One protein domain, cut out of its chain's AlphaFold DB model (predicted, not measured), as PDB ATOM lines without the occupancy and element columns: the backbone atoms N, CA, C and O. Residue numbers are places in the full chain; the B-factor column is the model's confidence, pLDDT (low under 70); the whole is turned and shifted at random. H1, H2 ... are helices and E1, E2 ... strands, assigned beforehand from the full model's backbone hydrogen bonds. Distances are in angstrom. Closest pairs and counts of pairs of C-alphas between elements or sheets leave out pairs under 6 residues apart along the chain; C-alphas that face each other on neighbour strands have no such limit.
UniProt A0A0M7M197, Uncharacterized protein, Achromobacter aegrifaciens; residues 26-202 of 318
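What this domain is: This is residues 26 to 202 of the 318 residues of an uncharacterized protein of Achromobacter aegrifaciens (UniProt A0A0M7M197). An up-and-down bundle of four helices, H1, H2, H4 and H5, makes one part of an elongated body; its long helix H5 runs through the middle and on over one edge of a small, strongly twisted sheet, E1 E2 E3. H6 packs beside H5 on the same face of that sheet, while the short H3 turns off at the end of H2. The printed part has 177 residues, with five named helices, three strands and a last helix in order along the chain; the sheet, in the order E1 E2 E3, is antiparallel, and the class is mostly helix. The whole is compact, with a radius of gyration of the C-alphas of 17.6 A, and spans 59 by 32 by 26 A.

Where its parts are: H1, residues 28 to 48, begins with C-alpha 28 at (164.399, 161.646, 223.364) and is 30.3 A long. H2, residues 54 to 74, is also 30.3 A long. H3 is residues 76 to 83 and H4 residues 97 to 109. H5, residues 120 to 147, is 40.2 A long and ends with C-alpha 147 at (153.775, 153.846, 226.098). E1 is residues 153 to 160; E2, residues 163 to 172, is 26.7 A long; E3, residues 176 to 183, bends by 56 degrees at residue 180. H6, residues 186 to 199, ends with C-alpha 199 at (145.693, 151.989, 229.969).

How they stand to each other: In the bundle, H1 and H2 form a helical hairpin at a shallow tilt of 30 degrees, their closest C-alphas, Thr 48 and Ala 54, 4.9 A apart. H1 touches H5, opposite ways at 18 degrees, closest at the C-alphas of Ala 28 and Ala 138, 4.1 A. H2 touches H4, closest at the C-alphas of Val 62 and Ala 104, 6.0 A. H4 and H5 form a helical hairpin; H2 and H5 are apart. H2 and H3 only just touch, only at the corner, with 3 pairs of C-alphas within 8 A. H5 is on the sheet over E1, at a height of 8.7 A. H6 is on the same face, slantwise to E3 at 44 degrees on the local plane, and touches H5 at the C-alphas of Thr 194 and Ala 143, their closest, 5.3 A. The hairpin E1 and E2 has N 156 and O 167 at 2.9 A; the hairpin E2 and E3 has N 168 and O 181 at 3.0 A, both within hydrogen-bond range. In H1, H2, H3, H5 and H6 every O i to N i+4 pair is within that range; in H4, 7 of 9.

The domain as a whole: The C-alphas of Arg 111 and Ala 202, the two farthest apart, are 60.7 A apart. The printed part has no cut. The link from H3 to H4, 13 residues, is long. Mean pLDDT of the printed part is 83.6; residue 49, residue 75 and residues 110 to 118, 160 to 163 and 172 to 175 are under 70.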
ATOM      1  N   SER A  26     163.217 156.650 219.127       81.31
ATOM      2  CA  SER A  26     162.895 157.788 219.984       81.31
ATOM      3  C   SER A  26     163.958 158.877 219.823       81.31
ATOM      4  O   SER A  26     165.159 158.618 219.933       81.31
ATOM      5  N   TYR A  27     163.522 160.117 219.588       88.00
ATOM      6  CA  TYR A  27     164.417 161.281 219.532       88.00
ATOM      7  C   TYR A  27     164.712 161.844 220.929       88.00
ATOM      8  O   TYR A  27     165.470 162.809 221.057       88.00
ATOM      9  N   ALA A  28     164.178 161.224 221.988       91.12
ATOM     10  CA  ALA A  28     164.399 161.646 223.364       91.12
ATOM     11  C   ALA A  28     165.888 161.811 223.728       91.12
ATOM     12  O   ALA A  28     166.223 162.858 224.286       91.12
ATOM     13  N   PRO A  29     166.815 160.891 223.375       91.25
ATOM     14  CA  PRO A  29     168.233 161.071 223.694       91.25
ATOM     15  C   PRO A  29     168.841 162.299 223.008       91.25
ATOM     16  O   PRO A  29     169.626 163.033 223.610       91.25
ATOM     17  N   TYR A  30     168.443 162.555 221.760       90.81
ATOM     18  CA  TYR A  30     168.908 163.701 220.985       90.81
ATOM     19  C   TYR A  30     168.388 165.024 221.566       90.81
ATOM     20  O   TYR A  30     169.165 165.959 221.785       90.81
ATOM     21  N   PHE A  31     167.099 165.098 221.903       93.62
ATOM     22  CA  PHE A  31     166.524 166.262 222.583       93.62
ATOM     23  C   PHE A  31     167.146 166.468 223.969       93.62
ATOM     24  O   PHE A  31     167.519 167.588 224.311       93.62
ATOM     25  N   HIS A  32     167.377 165.400 224.735       94.12
ATOM     26  CA  HIS A  32     168.033 165.482 226.039       94.12
ATOM     27  C   HIS A  32     169.460 166.044 225.942       94.12
ATOM     28  O   HIS A  32     169.831 166.936 226.710       94.12
ATOM     29  N   ALA A  33     170.254 165.570 224.977       93.19
ATOM     30  CA  ALA A  33     171.595 166.093 224.721       93.19
ATOM     31  C   ALA A  33     171.564 167.577 224.316       93.19
ATOM     32  O   ALA A  33     172.380 168.366 224.795       93.19
ATOM     33  N   THR A  34     170.583 167.970 223.497       94.19
ATOM     34  CA  THR A  34     170.380 169.364 223.075       94.19
ATOM     35  C   THR A  34     170.040 170.265 224.266       94.19
ATOM     36  O   THR A  34     170.691 171.288 224.473       94.19
ATOM     37  N   ALA A  35     169.083 169.860 225.108       95.44
ATOM     38  CA  ALA A  35     168.725 170.586 226.327       95.44
ATOM     39  C   ALA A  35     169.934 170.730 227.268       95.44
ATOM     40  O   ALA A  35     170.214 171.815 227.778       95.44
ATOM     41  N   LYS A  36     170.718 169.658 227.447       96.44
ATOM     42  CA  LYS A  36     171.955 169.704 228.237       96.44
ATOM     43  C   LYS A  36     172.942 170.741 227.692       96.44
ATOM     44  O   LYS A  36     173.473 171.523 228.474       96.44
ATOM     45  N   LEU A  37     173.166 170.782 226.377       96.25
ATOM     46  CA  LEU A  37     174.071 171.754 225.757       96.25
ATOM     47  C   LEU A  37     173.610 173.203 225.983       96.25
ATOM     48  O   LEU A  37     174.431 174.065 226.294       96.25
ATOM     49  N   ILE A  38     172.308 173.473 225.887       96.56
ATOM     50  CA  ILE A  38     171.740 174.806 226.140       96.56
ATOM     51  C   ILE A  38     171.915 175.208 227.608       96.56
ATOM     52  O   ILE A  38     172.375 176.316 227.896       96.56
ATOM     53  N   ARG A  39     171.631 174.294 228.546       96.06
ATOM     54  CA  ARG A  39     171.874 174.512 229.982       96.06
ATOM     55  C   ARG A  39     173.334 174.847 230.260       96.06
ATOM     56  O   ARG A  39     173.638 175.758 231.022       96.06
ATOM     57  N   ASP A  40     174.232 174.112 229.621       95.69
ATOM     58  CA  ASP A  40     175.671 174.284 229.729       95.69
ATOM     59  C   ASP A  40     176.134 175.662 229.224       95.69
ATOM     60  O   ASP A  40     177.040 176.255 229.818       95.69
ATOM     61  N   VAL A  41     175.532 176.178 228.146       94.81
ATOM     62  CA  VAL A  41     175.765 177.547 227.653       94.81
ATOM     63  C   VAL A  41     175.293 178.569 228.687       94.81
ATOM     64  O   VAL A  41     176.076 179.441 229.064       94.81
ATOM     65  N   ALA A  42     174.066 178.435 229.199       93.06
ATOM     66  CA  ALA A  42     173.515 179.333 230.216       93.06
ATOM     67  C   ALA A  42     174.375 179.350 231.496       93.06
ATOM     68  O   ALA A  42     174.722 180.414 232.009       93.06
ATOM     69  N   ALA A  43     174.807 178.179 231.971       91.81
ATOM     70  CA  ALA A  43     175.685 178.052 233.131       91.81
ATOM     71  C   ALA A  43     177.066 178.685 232.892       91.81
ATOM     72  O   ALA A  43     177.601 179.374 233.763       91.81
ATOM     73  N   ALA A  44     177.652 178.486 231.705       90.69
ATOM     74  CA  ALA A  44     178.919 179.120 231.352       90.69
ATOM     75  C   ALA A  44     178.786 180.647 231.268       90.69
ATOM     76  O   ALA A  44     179.692 181.342 231.729       90.69
ATOM     77  N   ALA A  45     177.666 181.155 230.743       88.12
ATOM     78  CA  ALA A  45     177.365 182.580 230.669       88.12
ATOM     79  C   ALA A  45     177.269 183.209 232.063       88.12
ATOM     80  O   ALA A  45     177.997 184.161 232.342       88.12
ATOM     81  N   LEU A  46     176.497 182.606 232.974       86.62
ATOM     82  CA  LEU A  46     176.426 183.016 234.384       86.62
ATOM     83  C   LEU A  46     177.810 183.040 235.054       86.62
ATOM     84  O   LEU A  46     178.143 183.953 235.809       86.62
ATOM     85  N   ALA A  47     178.655 182.052 234.750       85.12
ATOM     86  CA  ALA A  47     179.995 181.949 235.316       85.12
ATOM     87  C   ALA A  47     180.992 182.985 234.759       85.12
ATOM     88  O   ALA A  47     182.033 183.207 235.386       85.12
ATOM     89  N   THR A  48     180.718 183.626 233.612       80.62
ATOM     90  CA  THR A  48     181.636 184.625 233.024       80.62
ATOM     91  C   THR A  48     181.847 185.852 233.906       80.62
ATOM     92  O   THR A  48     182.954 186.381 233.919       80.62
ATOM     93  N   GLY A  49     180.853 186.241 234.713       69.19
ATOM     94  CA  GLY A  49     180.993 187.323 235.694       69.19
ATOM     95  C   GLY A  49     181.842 186.962 236.920       69.19
ATOM     96  O   GLY A  49     182.157 187.838 237.718       69.19
ATOM     97  N   ARG A  50     182.210 185.684 237.095       73.25
ATOM     98  CA  ARG A  50     182.881 185.172 238.308       73.25
ATOM     99  C   ARG A  50     184.247 184.534 238.047       73.25
ATOM    100  O   ARG A  50     185.087 184.514 238.940       73.25
ATOM    101  N   HIS A  51     184.499 184.011 236.842       75.50
ATOM    102  CA  HIS A  51     185.722 183.258 236.543       75.50
ATOM    103  C   HIS A  51     186.362 183.643 235.205       75.50
ATOM    104  O   HIS A  51     185.735 183.550 234.151       75.50
ATOM    105  N   LYS A  52     187.673 183.928 235.222       71.25
ATOM    106  CA  LYS A  52     188.459 184.284 234.022       71.25
ATOM    107  C   LYS A  52     188.406 183.216 232.913       71.25
ATOM    108  O   LYS A  52     188.364 183.553 231.736       71.25
ATOM    109  N   SER A  53     188.347 181.929 233.272       79.69
ATOM    110  CA  SER A  53     188.285 180.809 232.312       79.69
ATOM    111  C   SER A  53     186.881 180.516 231.766       79.69
ATOM    112  O   SER A  53     186.743 179.786 230.783       79.69
ATOM    113  N   ALA A  54     185.824 181.080 232.361       80.69
ATOM    114  CA  ALA A  54     184.451 180.811 231.933       80.69
ATOM    115  C   ALA A  54     184.146 181.391 230.545       80.69
ATOM    116  O   ALA A  54     183.385 180.785 229.796       80.69
ATOM    117  N   ARG A  55     184.804 182.492 230.161       82.94
ATOM    118  CA  ARG A  55     184.672 183.107 228.832       82.94
ATOM    119  C   ARG A  55     185.086 182.150 227.708       82.94
ATOM    120  O   ARG A  55     184.333 181.962 226.761       82.94
ATOM    121  N   ALA A  56     186.242 181.496 227.841       84.62
ATOM    122  CA  ALA A  56     186.719 180.524 226.855       84.62
ATOM    123  C   ALA A  56     185.784 179.305 226.759       84.62
ATOM    124  O   ALA A  56     185.460 178.848 225.664       84.62
ATOM    125  N   ARG A  57     185.281 178.814 227.904       88.75
ATOM    126  CA  ARG A  57     184.283 177.731 227.932       88.75
ATOM    127  C   ARG A  57     182.974 178.130 227.255       88.75
ATOM    128  O   ARG A  57     182.411 177.313 226.532       88.75
ATOM    129  N   LEU A  58     182.507 179.361 227.472       89.69
ATOM    130  CA  LEU A  58     181.308 179.885 226.824       89.69
ATOM    131  C   LEU A  58     181.481 179.897 225.302       89.69
ATOM    132  O   LEU A  58     180.652 179.318 224.611       89.69
ATOM    133  N   VAL A  59     182.588 180.442 224.785       90.62
ATOM    134  CA  VAL A  59     182.888 180.450 223.337       90.62
ATOM    135  C   VAL A  59     182.824 179.040 222.742       90.62
ATOM    136  O   VAL A  59     182.165 178.830 221.724       90.62
ATOM    137  N   MET A  60     183.454 178.052 223.389       92.44
ATOM    138  CA  MET A  60     183.421 176.664 222.909       92.44
ATOM    139  C   MET A  60     182.005 176.076 222.895       92.44
ATOM    140  O   MET A  60     181.623 175.418 221.930       92.44
ATOM    141  N   LYS A  61     181.218 176.312 223.951       95.50
ATOM    142  CA  LYS A  61     179.852 175.785 224.065       95.50
ATOM    143  C   LYS A  61     178.888 176.451 223.084       95.50
ATOM    144  O   LYS A  61     178.084 175.752 222.478       95.50
ATOM    145  N   VAL A  62     179.004 177.764 222.873       94.19
ATOM    146  CA  VAL A  62     178.217 178.485 221.861       94.19
ATOM    147  C   VAL A  62     178.549 177.960 220.468       94.19
ATOM    148  O   VAL A  62     177.636 177.625 219.724       94.19
ATOM    149  N   LYS A  63     179.834 177.762 220.143       93.88
ATOM    150  CA  LYS A  63     180.237 177.155 218.864       93.88
ATOM    151  C   LYS A  63     179.619 175.766 218.665       93.88
ATOM    152  O   LYS A  63     179.123 175.473 217.580       93.88
ATOM    153  N   ALA A  64     179.635 174.923 219.699       94.00
ATOM    154  CA  ALA A  64     178.997 173.608 219.649       94.00
ATOM    155  C   ALA A  64     177.477 173.713 219.427       94.00
ATOM    156  O   ALA A  64     176.934 172.976 218.609       94.00
ATOM    157  N   LEU A  65     176.803 174.657 220.095       94.62
ATOM    158  CA  LEU A  65     175.368 174.897 219.926       94.62
ATOM    159  C   LEU A  65     175.028 175.375 218.507       94.62
ATOM    160  O   LEU A  65     174.077 174.879 217.915       94.62
ATOM    161  N   THR A  66     175.823 176.283 217.934       93.06
ATOM    162  CA  THR A  66     175.642 176.767 216.558       93.06
ATOM    163  C   THR A  66     175.799 175.646 215.532       93.06
ATOM    164  O   THR A  66     174.981 175.531 214.623       93.06
ATOM    165  N   LEU A  67     176.819 174.791 215.685       90.62
ATOM    166  CA  LEU A  67     177.007 173.624 214.814       90.62
ATOM    167  C   LEU A  67     175.818 172.662 214.916       90.62
ATOM    168  O   LEU A  67     175.267 172.248 213.900       90.62
ATOM    169  N   HIS A  68     175.373 172.376 216.141       88.31
ATOM    170  CA  HIS A  68     174.224 171.507 216.385       88.31
ATOM    171  C   HIS A  68     172.925 172.067 215.795       88.31
ATOM    172  O   HIS A  68     172.130 171.321 215.229       88.31
ATOM    173  N   ALA A  69     172.711 173.381 215.880       88.38
ATOM    174  CA  ALA A  69     171.544 174.035 215.298       88.38
ATOM    175  C   ALA A  69     171.538 173.992 213.762       88.38
ATOM    176  O   ALA A  69     170.480 173.810 213.160       88.38
ATOM    177  N   ALA A  70     172.706 174.087 213.121       86.06
ATOM    178  CA  ALA A  70     172.812 173.913 211.674       86.06
ATOM    179  C   ALA A  70     172.396 172.493 211.247       86.06
ATOM    180  O   ALA A  70     171.652 172.328 210.277       86.06
ATOM    181  N   ASP A  71     172.813 171.471 211.996       82.69
ATOM    182  CA  ASP A  71     172.404 170.086 211.742       82.69
ATOM    183  C   ASP A  71     170.914 169.862 212.041       82.69
ATOM    184  O   ASP A  71     170.221 169.187 211.276       82.69
ATOM    185  N   TRP A  72     170.390 170.499 213.090       83.88
ATOM    186  CA  TRP A  72     168.965 170.496 213.425       83.88
ATOM    187  C   TRP A  72     168.093 171.066 212.298       83.88
ATOM    188  O   TRP A  72     167.048 170.499 211.990       83.88
ATOM    189  N   GLN A  73     168.508 172.166 211.661       77.00
ATOM    190  CA  GLN A  73     167.772 172.775 210.545       77.00
ATOM    191  C   GLN A  73     167.870 171.963 209.249       77.00
ATOM    192  O   GLN A  73     166.894 171.854 208.503       77.00
ATOM    193  N   ARG A  74     169.035 171.362 208.970       74.56
ATOM    194  CA  ARG A  74     169.206 170.454 207.822       74.56
ATOM    195  C   ARG A  74     168.332 169.208 207.975       74.56
ATOM    196  O   ARG A  74     167.718 168.755 207.008       74.56
ATOM    197  N   GLY A  75     168.228 168.685 209.194       64.31
ATOM    198  CA  GLY A  75     167.329 167.598 209.558       64.31
ATOM    199  C   GLY A  75     165.906 168.090 209.814       64.31
ATOM    200  O   GLY A  75     165.477 168.128 210.963       64.31
ATOM    201  N   ARG A  76     165.132 168.392 208.758       72.50
ATOM    202  CA  ARG A  76     163.712 168.830 208.848       72.50
ATOM    203  C   ARG A  76     162.848 167.993 209.817       72.50
ATOM    204  O   ARG A  76     161.879 168.497 210.375       72.50
ATOM    205  N   ILE A  77     163.216 166.729 210.038       82.81
ATOM    206  CA  ILE A  77     162.562 165.790 210.959       82.81
ATOM    207  C   ILE A  77     162.710 166.213 212.430       82.81
ATOM    208  O   ILE A  77     161.728 166.148 213.163       82.81
ATOM    209  N   SER A  78     163.886 166.667 212.877       83.50
ATOM    210  CA  SER A  78     164.125 167.025 214.287       83.50
ATOM    211  C   SER A  78     163.262 168.206 214.719       83.50
ATOM    212  O   SER A  78     162.599 168.153 215.755       83.50
ATOM    213  N   GLN A  79     163.210 169.249 213.885       83.94
ATOM    214  CA  GLN A  79     162.373 170.421 214.133       83.94
ATOM    215  C   GLN A  79     160.884 170.068 214.077       83.94
ATOM    216  O   GLN A  79     160.129 170.508 214.942       83.94
ATOM    217  N   ALA A  80     160.466 169.245 213.110       86.31
ATOM    218  CA  ALA A  80     159.083 168.789 213.013       86.31
ATOM    219  C   ALA A  80     158.665 167.960 214.238       86.31
ATOM    220  O   ALA A  80     157.615 168.230 214.813       86.31
ATOM    221  N   ARG A  81     159.499 167.008 214.688       88.06
ATOM    222  CA  ARG A  81     159.232 166.206 215.894       88.06
ATOM    223  C   ARG A  81     159.181 167.064 217.150       88.06
ATOM    224  O   ARG A  81     158.289 166.862 217.957       88.06
ATOM    225  N   TYR A  82     160.089 168.029 217.303       90.75
ATOM    226  CA  TYR A  82     160.057 168.961 218.432       90.75
ATOM    227  C   TYR A  82     158.758 169.768 218.459       90.75
ATOM    228  O   TYR A  82     158.058 169.753 219.466       90.75
ATOM    229  N   LYS A  83     158.394 170.407 217.338       89.50
ATOM    230  CA  LYS A  83     157.158 171.198 217.235       89.50
ATOM    231  C   LYS A  83     155.908 170.345 217.448       89.50
ATOM    232  O   LYS A  83     154.981 170.795 218.105       89.50
ATOM    233  N   ALA A  84     155.906 169.101 216.972       89.00
ATOM    234  CA  ALA A  84     154.788 168.178 217.153       89.00
ATOM    235  C   ALA A  84     154.501 167.826 218.624       89.00
ATOM    236  O   ALA A  84     153.433 167.295 218.903       89.00
ATOM    237  N   ARG A  85     155.415 168.113 219.567       92.38
ATOM    238  CA  ARG A  85     155.197 167.893 221.009       92.38
ATOM    239  C   ARG A  85     154.390 168.994 221.680       92.38
ATOM    240  O   ARG A  85     154.082 168.849 222.856       92.38
ATOM    241  N   PHE A  86     154.051 170.062 220.968       91.94
ATOM    242  CA  PHE A  86     153.353 171.216 221.517       91.94
ATOM    243  C   PHE A  86     152.127 171.538 220.668       91.94
ATOM    244  O   PHE A  86     152.210 171.631 219.444       91.94
ATOM    245  N   ALA A  87     150.982 171.696 221.321       88.06
ATOM    246  CA  ALA A  87     149.711 172.020 220.687       88.06
ATOM    247  C   ALA A  87     148.871 172.937 221.591       88.06
ATOM    248  O   ALA A  87     149.291 173.314 222.690       88.06
ATOM    249  N   GLY A  88     147.676 173.308 221.125       82.44
ATOM    250  CA  GLY A  88     146.760 174.171 221.875       82.44
ATOM    251  C   GLY A  88     147.402 175.515 222.229       82.44
ATOM    252  O   GLY A  88     148.065 176.125 221.390       82.44
ATOM    253  N   ASP A  89     147.256 175.931 223.488       76.88
ATOM    254  CA  ASP A  89     147.753 177.214 224.010       76.88
ATOM    255  C   ASP A  89     149.275 177.389 223.865       76.88
ATOM    256  O   ASP A  89     149.780 178.509 223.899       76.88
ATOM    257  N   THR A  90     150.023 176.291 223.714       78.25
ATOM    258  CA  THR A  90     151.493 176.322 223.670       78.25
ATOM    259  C   THR A  90     152.071 176.452 222.266       78.25
ATOM    260  O   THR A  90     153.232 176.840 222.128       78.25
ATOM    261  N   ALA A  91     151.285 176.169 221.221       76.69
ATOM    262  CA  ALA A  91     151.782 176.002 219.852       76.69
ATOM    263  C   ALA A  91     152.540 177.230 219.312       76.69
ATOM    264  O   ALA A  91     153.464 177.087 218.515       76.69
ATOM    265  N   THR A  92     152.173 178.433 219.759       77.06
ATOM    266  CA  THR A  92     152.762 179.702 219.301       77.06
ATOM    267  C   THR A  92     153.787 180.291 220.266       77.06
ATOM    268  O   THR A  92     154.392 181.313 219.962       77.06
ATOM    269  N   THR A  93     153.973 179.696 221.446       79.62
ATOM    270  CA  THR A  93     154.802 180.269 222.522       79.62
ATOM    271  C   THR A  93     156.108 179.518 222.760       79.62
ATOM    272  O   THR A  93     156.872 179.878 223.655       79.62
ATOM    273  N   VAL A  94     156.350 178.439 222.020       85.00
ATOM    274  CA  VAL A  94     157.520 177.580 222.210       85.00
ATOM    275  C   VAL A  94     158.684 178.126 221.377       85.00
ATOM    276  O   VAL A  94     158.557 178.175 220.154       85.00
ATOM    277  N   PRO A  95     159.806 178.523 222.006       88.25
ATOM    278  CA  PRO A  95     160.942 179.087 221.288       88.25
ATOM    279  C   PRO A  95     161.607 178.039 220.395       88.25
ATOM    280  O   PRO A  95     161.689 176.848 220.736       88.25
ATOM    281  N   GLU A  96     162.116 178.492 219.253       89.50
ATOM    282  CA  GLU A  96     162.907 177.658 218.357       89.50
ATOM    283  C   GLU A  96     164.378 177.566 218.784       89.50
ATOM    284  O   GLU A  96     164.928 178.439 219.454       89.50
ATOM    285  N   LEU A  97     165.067 176.507 218.339       90.62
ATOM    286  CA  LEU A  97     166.500 176.348 218.609       90.62
ATOM    287  C   LEU A  97     167.331 177.509 218.039       90.62
ATOM    288  O   LEU A  97     168.333 177.893 218.637       90.62
ATOM    289  N   GLN A  98     166.906 178.074 216.904       90.25
ATOM    290  CA  GLN A  98     167.591 179.192 216.261       90.25
ATOM    291  C   GLN A  98     167.556 180.466 217.120       90.25
ATOM    292  O   GLN A  98     168.595 181.101 217.283       90.25
ATOM    293  N   GLU A  99     166.420 180.773 217.756       89.50
ATOM    294  CA  GLU A  99     166.314 181.876 218.728       89.50
ATOM    295  C   GLU A  99     167.300 181.676 219.890       89.50
ATOM    296  O   GLU A  99     167.999 182.597 220.313       89.50
ATOM    297  N   GLY A 100     167.444 180.431 220.359       90.44
ATOM    298  CA  GLY A 100     168.441 180.062 221.364       90.44
ATOM    299  C   GLY A 100     169.884 180.310 220.928       90.44
ATOM    300  O   GLY A 100     170.697 180.775 221.726       90.44
ATOM    301  N   VAL A 101     170.222 180.026 219.668       91.38
ATOM    302  CA  VAL A 101     171.553 180.327 219.114       91.38
ATOM    303  C   VAL A 101     171.802 181.829 219.102       91.38
ATOM    304  O   VAL A 101     172.888 182.258 219.483       91.38
ATOM    305  N   GLU A 102     170.815 182.630 218.714       89.88
ATOM    306  CA  GLU A 102     170.929 184.090 218.687       89.88
ATOM    307  C   GLU A 102     171.162 184.657 220.093       89.88
ATOM    308  O   GLU A 102     172.103 185.432 220.302       89.88
ATOM    309  N   TRP A 103     170.405 184.191 221.094       91.12
ATOM    310  CA  TRP A 103     170.666 184.535 222.495       91.12
ATOM    311  C   TRP A 103     172.072 184.111 222.926       91.12
ATOM    312  O   TRP A 103     172.797 184.913 223.512       91.12
ATOM    313  N   ALA A 104     172.501 182.894 222.589       90.88
ATOM    314  CA  ALA A 104     173.814 182.366 222.949       90.88
ATOM    315  C   ALA A 104     174.983 183.150 222.324       90.88
ATOM    316  O   ALA A 104     175.947 183.475 223.020       90.88
ATOM    317  N   VAL A 105     174.901 183.486 221.034       90.00
ATOM    318  CA  VAL A 105     175.913 184.283 220.321       90.00
ATOM    319  C   VAL A 105     175.986 185.687 220.902       90.00
ATOM    320  O   VAL A 105     177.073 186.176 221.193       90.00
ATOM    321  N   SER A 106     174.840 186.299 221.194       85.38
ATOM    322  CA  SER A 106     174.799 187.649 221.753       85.38
ATOM    323  C   SER A 106     175.460 187.769 223.142       85.38
ATOM    324  O   SER A 106     175.872 188.862 223.541       85.38
ATOM    325  N   LEU A 107     175.605 186.663 223.886       85.81
ATOM    326  CA  LEU A 107     176.355 186.604 225.153       85.81
ATOM    327  C   LEU A 107     177.881 186.645 224.937       85.81
ATOM    328  O   LEU A 107     178.639 186.974 225.858       85.81
ATOM    329  N   LEU A 108     178.355 186.333 223.728       82.62
ATOM    330  CA  LEU A 108     179.764 186.436 223.361       82.62
ATOM    331  C   LEU A 108     180.179 187.870 223.050       82.62
ATOM    332  O   LEU A 108     181.319 188.213 223.338       82.62
ATOM    333  N   ASP A 109     179.307 188.726 222.529       71.12
ATOM    334  CA  ASP A 109     179.788 189.972 221.923       71.12
ATOM    335  C   ASP A 109     180.234 191.044 222.918       71.12
ATOM    336  O   ASP A 109     181.135 191.807 222.599       71.12
ATOM    337  N   GLY A 110     179.707 191.089 224.146       57.16
ATOM    338  CA  GLY A 110     180.209 191.924 225.255       57.16
ATOM    339  C   GLY A 110     180.371 193.446 225.025       57.16
ATOM    340  O   GLY A 110     180.657 194.144 225.995       57.16
ATOM    341  N   ARG A 111     180.231 193.979 223.798       47.81
ATOM    342  CA  ARG A 111     180.534 195.372 223.412       47.81
ATOM    343  C   ARG A 111     179.694 195.958 222.264       47.81
ATOM    344  O   ARG A 111     179.845 197.146 222.003       47.81
ATOM    345  N   THR A 112     178.800 195.225 221.600       41.94
ATOM    346  CA  THR A 112     178.061 195.758 220.435       41.94
ATOM    347  C   THR A 112     176.574 195.418 220.463       41.94
ATOM    348  O   THR A 112     176.194 194.253 220.483       41.94
ATOM    349  N   LEU A 113     175.765 196.485 220.456       41.34
ATOM    350  CA  LEU A 113     174.338 196.546 220.114       41.34
ATOM    351  C   LEU A 113     173.448 195.527 220.836       41.34
ATOM    352  O   LEU A 113     172.793 194.683 220.229       41.34
ATOM    353  N   LEU A 114     173.351 195.673 222.157       44.19
ATOM    354  CA  LEU A 114     172.103 195.312 222.821       44.19
ATOM    355  C   LEU A 114     171.029 196.278 222.295       44.19
ATOM    356  O   LEU A 114     171.232 197.493 222.397       44.19
ATOM    357  N   PRO A 115     169.883 195.810 221.772       44.50
ATOM    358  CA  PRO A 115     168.676 196.615 221.860       44.50
ATOM    359  C   PRO A 115     168.537 197.024 223.328       44.50
ATOM    360  O   PRO A 115     168.630 196.171 224.210       44.50
ATOM    361  N   SER A 116     168.367 198.316 223.600       48.12
ATOM    362  CA  SER A 116     168.421 198.926 224.942       48.12
ATOM    363  C   SER A 116     167.452 198.333 225.981       48.12
ATOM    364  O   SER A 116     167.501 198.719 227.143       48.12
ATOM    365  N   HIS A 117     166.593 197.396 225.577       54.78
ATOM    366  CA  HIS A 117     165.548 196.774 226.377       54.78
ATOM    367  C   HIS A 117     165.801 195.300 226.758       54.78
ATOM    368  O   HIS A 117     164.976 194.756 227.480       54.78
ATOM    369  N   VAL A 118     166.884 194.639 226.306       60.22
ATOM    370  CA  VAL A 118     167.140 193.211 226.624       60.22
ATOM    371  C   VAL A 118     168.467 193.025 227.353       60.22
ATOM    372  O   VAL A 118     169.542 193.290 226.808       60.22
ATOM    373  N   THR A 119     168.396 192.525 228.584       72.81
ATOM    374  CA  THR A 119     169.545 192.314 229.470       72.81
ATOM    375  C   THR A 119     170.221 190.951 229.250       72.81
ATOM    376  O   THR A 119     169.710 190.061 228.566       72.81
ATOM    377  N   VAL A 120     171.411 190.768 229.835       77.50
ATOM    378  CA  VAL A 120     172.095 189.460 229.890       77.50
ATOM    379  C   VAL A 120     171.229 188.416 230.605       77.50
ATOM    380  O   VAL A 120     171.173 187.269 230.162       77.50
ATOM    381  N   ASP A 121     170.518 188.828 231.654       82.44
ATOM    382  CA  ASP A 121     169.633 187.959 232.427       82.44
ATOM    383  C   ASP A 121     168.423 187.509 231.603       82.44
ATOM    384  O   ASP A 121     168.075 186.330 231.642       82.44
ATOM    385  N   ASP A 122     167.859 188.384 230.766       83.75
ATOM    386  CA  ASP A 122     166.754 188.025 229.865       83.75
ATOM    387  C   ASP A 122     167.165 186.949 228.854       83.75
ATOM    388  O   ASP A 122     166.405 186.027 228.560       83.75
ATOM    389  N   ARG A 123     168.400 187.015 228.346       85.25
ATOM    390  CA  ARG A 123     168.942 186.025 227.399       85.25
ATOM    391  C   ARG A 123     169.204 184.688 228.064       85.25
ATOM    392  O   ARG A 123     168.901 183.642 227.494       85.25
ATOM    393  N   ILE A 124     169.759 184.713 229.275       88.38
ATOM    394  CA  ILE A 124     169.932 183.505 230.084       88.38
ATOM    395  C   ILE A 124     168.556 182.913 230.412       88.38
ATOM    396  O   ILE A 124     168.368 181.707 230.267       88.38
ATOM    397  N   GLY A 125     167.573 183.747 230.755       89.06
ATOM    398  CA  GLY A 125     166.179 183.355 230.950       89.06
ATOM    399  C   GLY A 125     165.570 182.705 229.706       89.06
ATOM    400  O   GLY A 125     164.978 181.631 229.811       89.06
ATOM    401  N   GLY A 126     165.787 183.289 228.525       89.69
ATOM    402  CA  GLY A 126     165.384 182.731 227.232       89.69
ATOM    403  C   GLY A 126     166.017 181.364 226.958       89.69
ATOM    404  O   GLY A 126     165.306 180.401 226.665       89.69
ATOM    405  N   LEU A 127     167.335 181.231 227.149       93.12
ATOM    406  CA  LEU A 127     168.042 179.952 227.014       93.12
ATOM    407  C   LEU A 127     167.490 178.890 227.968       93.12
ATOM    408  O   LEU A 127     167.271 177.753 227.562       93.12
ATOM    409  N   LEU A 128     167.230 179.249 229.226       92.69
ATOM    410  CA  LEU A 128     166.657 178.327 230.208       92.69
ATOM    411  C   LEU A 128     165.209 177.949 229.870       92.69
ATOM    412  O   LEU A 128     164.822 176.802 230.079       92.69
ATOM    413  N   ARG A 129     164.412 178.866 229.308       91.69
ATOM    414  CA  ARG A 129     163.064 178.560 228.806       91.69
ATOM    415  C   ARG A 129     163.118 177.574 227.639       91.69
ATOM    416  O   ARG A 129     162.402 176.574 227.658       91.69
ATOM    417  N   LEU A 130     163.982 177.820 226.653       93.31
ATOM    418  CA  LEU A 130     164.191 176.906 225.527       93.31
ATOM    419  C   LEU A 130     164.685 175.535 226.003       93.31
ATOM    420  O   LEU A 130     164.203 174.506 225.536       93.31
ATOM    421  N   GLU A 131     165.609 175.509 226.962       95.00
ATOM    422  CA  GLU A 131     166.105 174.275 227.562       95.00
ATOM    423  C   GLU A 131     164.981 173.439 228.166       95.00
ATOM    424  O   GLU A 131     164.903 172.239 227.897       95.00
ATOM    425  N   ARG A 132     164.096 174.067 228.947       91.88
ATOM    426  CA  ARG A 132     162.940 173.385 229.534       91.88
ATOM    427  C   ARG A 132     161.980 172.886 228.463       91.88
ATOM    428  O   ARG A 132     161.566 171.738 228.557       91.88
ATOM    429  N   CYS A 133     161.710 173.663 227.411       93.38
ATOM    430  CA  CYS A 133     160.883 173.211 226.285       93.38
ATOM    431  C   CYS A 133     161.490 171.979 225.594       93.38
ATOM    432  O   CYS A 133     160.826 170.958 225.436       93.38
ATOM    433  N   ILE A 134     162.780 172.009 225.245       94.38
ATOM    434  CA  ILE A 134     163.447 170.867 224.601       94.38
ATOM    435  C   ILE A 134     163.508 169.656 225.542       94.38
ATOM    436  O   ILE A 134     163.316 168.522 225.098       94.38
ATOM    437  N   ARG A 135     163.701 169.868 226.848       94.94
ATOM    438  CA  ARG A 135     163.591 168.802 227.852       94.94
ATOM    439  C   ARG A 135     162.173 168.236 227.922       94.94
ATOM    440  O   ARG A 135     162.028 167.020 227.968       94.94
ATOM    441  N   GLY A 136     161.147 169.079 227.874       94.25
ATOM    442  CA  GLY A 136     159.742 168.678 227.803       94.25
ATOM    443  C   GLY A 136     159.444 167.821 226.581       94.25
ATOM    444  O   GLY A 136     158.809 166.775 226.701       94.25
ATOM    445  N   ALA A 137     159.967 168.202 225.416       94.19
ATOM    446  CA  ALA A 137     159.875 167.391 224.207       94.19
ATOM    447  C   ALA A 137     160.616 166.053 224.349       94.19
ATOM    448  O   ALA A 137     160.094 165.025 223.930       94.19
ATOM    449  N   ALA A 138     161.806 166.042 224.965       94.69
ATOM    450  CA  ALA A 138     162.576 164.821 225.209       94.69
ATOM    451  C   ALA A 138     161.811 163.829 226.091       94.69
ATOM    452  O   ALA A 138     161.718 162.647 225.772       94.69
ATOM    453  N   VAL A 139     161.255 164.323 227.195       94.56
ATOM    454  CA  VAL A 139     160.501 163.510 228.150       94.56
ATOM    455  C   VAL A 139     159.235 162.968 227.494       94.56
ATOM    456  O   VAL A 139     158.933 161.793 227.657       94.56
ATOM    457  N   LEU A 140     158.538 163.780 226.697       93.25
ATOM    458  CA  LEU A 140     157.314 163.342 226.033       93.25
ATOM    459  C   LEU A 140     157.573 162.370 224.866       93.25
ATOM    460  O   LEU A 140     156.785 161.458 224.640       93.25
ATOM    461  N   GLU A 141     158.702 162.502 224.159       92.19
ATOM    462  CA  GLU A 141     159.179 161.494 223.195       92.19
ATOM    463  C   GLU A 141     159.505 160.158 223.871       92.19
ATOM    464  O   GLU A 141     159.191 159.096 223.330       92.19
ATOM    465  N   ALA A 142     160.135 160.193 225.048       90.69
ATOM    466  CA  ALA A 142     160.417 158.988 225.819       90.69
ATOM    467  C   ALA A 142     159.113 158.347 226.307       90.69
ATOM    468  O   ALA A 142     158.907 157.160 226.083       90.69
ATOM    469  N   ALA A 143     158.211 159.150 226.874       90.38
ATOM    470  CA  ALA A 143     156.894 158.732 227.341       90.38
ATOM    471  C   ALA A 143     156.062 158.081 226.228       90.38
ATOM    472  O   ALA A 143     155.530 156.992 226.418       90.38
ATOM    473  N   GLN A 144     155.992 158.696 225.042       90.00
ATOM    474  CA  GLN A 144     155.238 158.129 223.922       90.00
ATOM    475  C   GLN A 144     155.844 156.816 223.420       90.00
ATOM    476  O   GLN A 144     155.107 155.856 223.187       90.00
ATOM    477  N   SER A 145     157.172 156.775 223.265       88.69
ATOM    478  CA  SER A 145     157.887 155.566 222.847       88.69
ATOM    479  C   SER A 145     157.695 154.438 223.858       88.69
ATOM    480  O   SER A 145     157.436 153.304 223.468       88.69
ATOM    481  N   GLU A 146     157.798 154.748 225.147       87.56
ATOM    482  CA  GLU A 146     157.603 153.796 226.236       87.56
ATOM    483  C   GLU A 146     156.157 153.308 226.314       87.56
ATOM    484  O   GLU A 146     155.921 152.119 226.508       87.56
ATOM    485  N   ALA A 147     155.186 154.198 226.118       84.25
ATOM    486  CA  ALA A 147     153.775 153.846 226.098       84.25
ATOM    487  C   ALA A 147     153.373 153.031 224.867       84.25
ATOM    488  O   ALA A 147     152.243 152.553 224.839       84.25
ATOM    489  N   GLY A 148     154.217 152.923 223.831       82.81
ATOM    490  CA  GLY A 148     153.853 152.303 222.552       82.81
ATOM    491  C   GLY A 148     152.601 152.926 221.921       82.81
ATOM    492  O   GLY A 148     151.817 152.227 221.279       82.81
ATOM    493  N   SER A 149     152.357 154.216 222.180       75.75
ATOM    494  CA  SER A 149     151.136 154.901 221.751       75.75
ATOM    495  C   SER A 149     151.212 155.276 220.274       75.75
ATOM    496  O   SER A 149     152.178 155.900 219.832       75.75
ATOM    497  N   VAL A 150     150.157 154.940 219.528       75.31
ATOM    498  CA  VAL A 150     149.968 155.387 218.138       75.31
ATOM    499  C   VAL A 150     149.485 156.838 218.102       75.31
ATOM    500  O   VAL A 150     149.833 157.593 217.194       75.31
ATOM    501  N   GLU A 151     148.694 157.242 219.097       79.38
ATOM    502  CA  GLU A 151     148.211 158.613 219.212       79.38
ATOM    503  C   GLU A 151     149.336 159.531 219.710       79.38
ATOM    504  O   GLU A 151     150.056 159.172 220.654       79.38
ATOM    505  N   PRO A 152     149.502 160.719 219.094       84.94
ATOM    506  CA  PRO A 152     150.528 161.661 219.497       84.94
ATOM    507  C   PRO A 152     150.220 162.221 220.886       84.94
ATOM    508  O   PRO A 152     149.132 162.740 221.138       84.94
ATOM    509  N   MET A 153     151.217 162.157 221.764       90.25
ATOM    510  CA  MET A 153     151.216 162.875 223.033       90.25
ATOM    511  C   MET A 153     151.772 164.275 222.820       90.25
ATOM    512  O   MET A 153     152.883 164.430 222.291       90.25
ATOM    513  N   VAL A 154     151.028 165.283 223.273       93.12
ATOM    514  CA  VAL A 154     151.439 166.688 223.171       93.12
ATOM    515  C   VAL A 154     151.231 167.418 224.488       93.12
ATOM    516  O   VAL A 154     150.297 167.128 225.234       93.12
ATOM    517  N   TRP A 155     152.076 168.407 224.744       93.88
ATOM    518  CA  TRP A 155     151.820 169.426 225.744       93.88
ATOM    519  C   TRP A 155     150.765 170.392 225.196       93.88
ATOM    520  O   TRP A 155     151.012 171.077 224.204       93.88
ATOM    521  N   THR A 156     149.587 170.450 225.819       91.12
ATOM    522  CA  THR A 156     148.562 171.474 225.533       91.12
ATOM    523  C   THR A 156     148.722 172.696 226.426       91.12
ATOM    524  O   THR A 156     148.326 173.796 226.042       91.12
ATOM    525  N   LYS A 157     149.358 172.521 227.594       89.00
ATOM    526  CA  LYS A 157     149.829 173.593 228.480       89.00
ATOM    527  C   LYS A 157     151.249 173.281 228.934       89.00
ATOM    528  O   LYS A 157     151.544 172.154 229.329       89.00
ATOM    529  N   PHE A 158     152.120 174.282 228.866       88.19
ATOM    530  CA  PHE A 158     153.541 174.149 229.163       88.19
ATOM    531  C   PHE A 158     154.064 175.479 229.700       88.19
ATOM    532  O   PHE A 158     154.284 176.388 228.909       88.19
ATOM    533  N   GLU A 159     154.207 175.584 231.026       79.56
ATOM    534  CA  GLU A 159     154.684 176.780 231.748       79.56
ATOM    535  C   GLU A 159     154.031 178.096 231.275       79.56
ATOM    536  O   GLU A 159     154.483 178.746 230.331       79.56
ATOM    537  N   ARG A 160     152.983 178.556 231.971       64.12
ATOM    538  CA  ARG A 160     152.492 179.930 231.772       64.12
ATOM    539  C   ARG A 160     153.346 180.893 232.597       64.12
ATOM    540  O   ARG A 160     153.871 180.521 233.640       64.12
ATOM    541  N   VAL A 161     153.452 182.142 232.140       52.81
ATOM    542  CA  VAL A 161     154.268 183.207 232.763       52.81
ATOM    543  C   VAL A 161     153.957 183.393 234.261       52.81
ATOM    544  O   VAL A 161     154.831 183.804 235.016       52.81
ATOM    545  N   ASP A 162     152.748 183.046 234.702       57.81
ATOM    546  CA  ASP A 162     152.266 183.168 236.079       57.81
ATOM    547  C   ASP A 162     152.141 181.831 236.840       57.81
ATOM    548  O   ASP A 162     151.873 181.847 238.042       57.81
ATOM    549  N   ARG A 163     152.279 180.666 236.178       63.84
ATOM    550  CA  ARG A 163     151.990 179.344 236.776       63.84
ATOM    551  C   ARG A 163     152.821 178.216 236.160       63.84
ATOM    552  O   ARG A 163     152.829 178.018 234.944       63.84
ATOM    553  N   TRP A 164     153.398 177.384 237.023       71.38
ATOM    554  CA  TRP A 164     154.013 176.107 236.652       71.38
ATOM    555  C   TRP A 164     152.917 175.062 236.469       71.38
ATOM    556  O   TRP A 164     152.530 174.373 237.408       71.38
ATOM    557  N   LEU A 165     152.348 175.019 235.266       86.19
ATOM    558  CA  LEU A 165     151.314 174.061 234.906       86.19
ATOM    559  C   LEU A 165     151.719 173.324 233.633       86.19
ATOM    560  O   LEU A 165     152.025 173.941 232.609       86.19
ATOM    561  N   PHE A 166     151.674 172.003 233.718       90.19
ATOM    562  CA  PHE A 166     151.882 171.079 232.623       90.19
ATOM    563  C   PHE A 166     150.585 170.323 232.373       90.19
ATOM    564  O   PHE A 166     149.937 169.862 233.310       90.19
ATOM    565  N   GLU A 167     150.202 170.204 231.110       92.12
ATOM    566  CA  GLU A 167     149.077 169.382 230.680       92.12
ATOM    567  C   GLU A 167     149.503 168.603 229.444       92.12
ATOM    568  O   GLU A 167     149.874 169.205 228.433       92.12
ATOM    569  N   VAL A 168     149.455 167.276 229.541       92.25
ATOM    570  CA  VAL A 168     149.595 166.390 228.384       92.25
ATOM    571  C   VAL A 168     148.206 166.014 227.915       92.25
ATOM    572  O   VAL A 168     147.365 165.649 228.735       92.25
ATOM    573  N   SER A 169     147.992 166.041 226.607       90.94
ATOM    574  CA  SER A 169     146.757 165.577 225.984       90.94
ATOM    575  C   SER A 169     147.033 164.568 224.875       90.94
ATOM    576  O   SER A 169     148.096 164.584 224.246       90.94
ATOM    577  N   PHE A 170     146.047 163.708 224.625       86.44
ATOM    578  CA  PHE A 170     145.995 162.841 223.448       86.44
ATOM    579  C   PHE A 170     145.026 163.417 222.426       86.44
ATOM    580  O   PHE A 170     144.059 164.095 222.790       86.44
ATOM    581  N   ARG A 171     145.258 163.127 221.147       80.06
ATOM    582  CA  ARG A 171     144.317 163.490 220.089       80.06
ATOM    583  C   ARG A 171     143.248 162.412 219.974       80.06
ATOM    584  O   ARG A 171     143.552 161.327 219.488       80.06
ATOM    585  N   ARG A 172     141.998 162.725 220.323       67.88
ATOM    586  CA  ARG A 172     140.859 161.893 219.917       67.88
ATOM    587  C   ARG A 172     140.257 162.421 218.625       67.88
ATOM    588  O   ARG A 172     139.982 163.608 218.485       67.88
ATOM    589  N   SER A 173     140.032 161.509 217.686       56.00
ATOM    590  CA  SER A 173     139.258 161.796 216.476       56.00
ATOM    591  C   SER A 173     137.842 162.277 216.861       56.00
ATOM    592  O   SER A 173     137.239 161.649 217.739       56.00
ATOM    593  N   PRO A 174     137.297 163.350 216.246       56.88
ATOM    594  CA  PRO A 174     137.800 163.999 215.035       56.88
ATOM    595  C   PRO A 174     138.937 165.002 215.271       56.88
ATOM    596  O   PRO A 174     139.898 164.945 214.517       56.88
ATOM    597  N   ASP A 175     138.902 165.849 216.305       62.59
ATOM    598  CA  ASP A 175     139.919 166.905 216.494       62.59
ATOM    599  C   ASP A 175     140.126 167.370 217.949       62.59
ATOM    600  O   ASP A 175     140.845 168.342 218.192       62.59
ATOM    601  N   ASP A 176     139.559 166.672 218.934       76.50
ATOM    602  CA  ASP A 176     139.619 167.133 220.322       76.50
ATOM    603  C   ASP A 176     140.872 166.613 221.036       76.50
ATOM    604  O   ASP A 176     141.144 165.408 221.107       76.50
ATOM    605  N   TRP A 177     141.633 167.545 221.614       83.25
ATOM    606  CA  TRP A 177     142.676 167.232 222.583       83.25
ATOM    607  C   TRP A 177     142.025 166.935 223.930       83.25
ATOM    608  O   TRP A 177     141.438 167.821 224.551       83.25
ATOM    609  N   LEU A 178     142.136 165.689 224.392       83.00
ATOM    610  CA  LEU A 178     141.649 165.304 225.712       83.00
ATOM    611  C   LEU A 178     142.803 165.268 226.715       83.00
ATOM    612  O   LEU A 178     143.783 164.557 226.461       83.00
ATOM    613  N   PRO A 179     142.678 165.965 227.861       86.00
ATOM    614  CA  PRO A 179     143.682 165.919 228.912       86.00
ATOM    615  C   PRO A 179     143.917 164.488 229.398       86.00
ATOM    616  O   PRO A 179     142.997 163.799 229.836       86.00
ATOM    617  N   ALA A 180     145.174 164.066 229.332       84.62
ATOM    618  CA  ALA A 180     145.676 162.798 229.839       84.62
ATOM    619  C   ALA A 180     146.180 162.932 231.278       84.62
ATOM    620  O   ALA A 180     145.874 162.112 232.139       84.62
ATOM    621  N   ALA A 181     146.958 163.984 231.533       86.06
ATOM    622  CA  ALA A 181     147.548 164.273 232.830       86.06
ATOM    623  C   ALA A 181     147.765 165.777 232.990       86.06
ATOM    624  O   ALA A 181     148.017 166.487 232.014       86.06
ATOM    625  N   GLN A 182     147.685 166.248 234.233       88.62
ATOM    626  CA  GLN A 182     147.923 167.636 234.613       88.62
ATOM    627  C   GLN A 182     148.725 167.680 235.909       88.62
ATOM    628  O   GLN A 182     148.417 166.943 236.845       88.62
ATOM    629  N   GLY A 183     149.706 168.574 235.990       86.00
ATOM    630  CA  GLY A 183     150.546 168.688 237.177       86.00
ATOM    631  C   GLY A 183     151.462 169.904 237.167       86.00
ATOM    632  O   GLY A 183     151.475 170.697 236.224       86.00
ATOM    633  N   GLN A 184     152.220 170.057 238.252       86.81
ATOM    634  CA  GLN A 184     153.233 171.111 238.406       86.81
ATOM    635  C   GLN A 184     154.654 170.608 238.127       86.81
ATOM    636  O   GLN A 184     155.548 171.418 237.902       86.81
ATOM    637  N   ASP A 185     154.863 169.289 238.117       86.94
ATOM    638  CA  ASP A 185     156.144 168.669 237.784       86.94
ATOM    639  C   ASP A 185     156.100 168.054 236.381       86.94
ATOM    640  O   ASP A 185     155.201 167.279 236.042       86.94
ATOM    641  N   LEU A 186     157.086 168.401 235.556       88.38
ATOM    642  CA  LEU A 186     157.165 167.997 234.154       88.38
ATOM    643  C   LEU A 186     157.338 166.480 233.987       88.38
ATOM    644  O   LEU A 186     156.699 165.884 233.119       88.38
ATOM    645  N   LEU A 187     158.211 165.858 234.787       88.69
ATOM    646  CA  LEU A 187     158.531 164.432 234.667       88.69
ATOM    647  C   LEU A 187     157.373 163.578 235.170       88.69
ATOM    648  O   LEU A 187     156.978 162.626 234.499       88.69
ATOM    649  N   GLN A 188     156.806 163.952 236.314       84.31
ATOM    650  CA  GLN A 188     155.644 163.293 236.884       84.31
ATOM    651  C   GLN A 188     154.444 163.388 235.938       84.31
ATOM    652  O   GLN A 188     153.826 162.368 235.644       84.31
ATOM    653  N   THR A 189     154.154 164.575 235.393       87.69
ATOM    654  CA  THR A 189     153.014 164.758 234.476       87.69
ATOM    655  C   THR A 189     153.166 163.892 233.222       87.69
ATOM    656  O   THR A 189     152.206 163.258 232.786       87.69
ATOM    657  N   ALA A 190     154.375 163.808 232.656       89.31
ATOM    658  CA  ALA A 190     154.630 162.927 231.520       89.31
ATOM    659  C   ALA A 190     154.500 161.441 231.887       89.31
ATOM    660  O   ALA A 190     153.917 160.685 231.118       89.31
ATOM    661  N   ALA A 191     154.984 161.021 233.060       84.56
ATOM    662  CA  ALA A 191     154.848 159.642 233.529       84.56
ATOM    663  C   ALA A 191     153.377 159.244 233.750       84.56
ATOM    664  O   ALA A 191     152.964 158.146 233.374       84.56
ATOM    665  N   GLU A 192     152.561 160.140 234.306       82.81
ATOM    666  CA  GLU A 192     151.116 159.933 234.456       82.81
ATOM    667  C   GLU A 192     150.404 159.846 233.096       82.81
ATOM    668  O   GLU A 192     149.499 159.022 232.915       82.81
ATOM    669  N   ALA A 193     150.841 160.638 232.113       86.56
ATOM    670  CA  ALA A 193     150.352 160.533 230.744       86.56
ATOM    671  C   ALA A 193     150.757 159.202 230.088       86.56
ATOM    672  O   ALA A 193     149.914 158.569 229.455       86.56
ATOM    673  N   THR A 194     151.992 158.723 230.288       86.75
ATOM    674  CA  THR A 194     152.438 157.392 229.829       86.75
ATOM    675  C   THR A 194     151.494 156.306 230.331       86.75
ATOM    676  O   THR A 194     151.029 155.485 229.543       86.75
ATOM    677  N   VAL A 195     151.164 156.317 231.626       81.81
ATOM    678  CA  VAL A 195     150.236 155.332 232.197       81.81
ATOM    679  C   VAL A 195     148.849 155.460 231.591       81.81
ATOM    680  O   VAL A 195     148.290 154.459 231.155       81.81
ATOM    681  N   SER A 196     148.320 156.677 231.482       81.12
ATOM    682  CA  SER A 196     147.008 156.907 230.868       81.12
ATOM    683  C   SER A 196     146.945 156.377 229.429       81.12
ATOM    684  O   SER A 196     145.942 155.786 229.031       81.12
ATOM    685  N   ALA A 197     148.033 156.514 228.669       83.00
ATOM    686  CA  ALA A 197     148.137 155.997 227.308       83.00
ATOM    687  C   ALA A 197     148.227 154.469 227.247       83.00
ATOM    688  O   ALA A 197     147.551 153.857 226.422       83.00
ATOM    689  N   ILE A 198     149.028 153.844 228.119       82.19
ATOM    690  CA  ILE A 198     149.100 152.378 228.227       82.19
ATOM    691  C   ILE A 198     147.703 151.833 228.541       82.19
ATOM    692  O   ILE A 198     147.203 150.973 227.820       82.19
ATOM    693  N   CYS A 199     147.028 152.405 229.538       78.50
ATOM    694  CA  CYS A 199     145.693 151.989 229.969       78.50
ATOM    695  C   CYS A 199     144.597 152.205 228.914       78.50
ATOM    696  O   CYS A 199     143.594 151.498 228.923       78.50
ATOM    697  N   GLY A 200     144.788 153.146 227.985       75.81
ATOM    698  CA  GLY A 200     143.903 153.337 226.833       75.81
ATOM    699  C   GLY A 200     144.035 152.259 225.747       75.81
ATOM    700  O   GLY A 200     143.190 152.187 224.854       75.81
ATOM    701  N   ARG A 201     145.078 151.420 225.800       79.81
ATOM    702  CA  ARG A 201     145.349 150.344 224.835       79.81
ATOM    703  C   ARG A 201     144.830 149.003 225.350       79.81
ATOM    704  O   ARG A 201     144.730 148.774 226.551       79.81
ATOM    705  N   ALA A 202     144.576 148.069 224.433       80.19
ATOM    706  CA  ALA A 202     144.260 146.694 224.808       80.19
ATOM    707  C   ALA A 202     145.444 146.051 225.553       80.19
ATOM    708  O   ALA A 202     146.558 146.020 225.026       80.19
TER     709      ALA A 202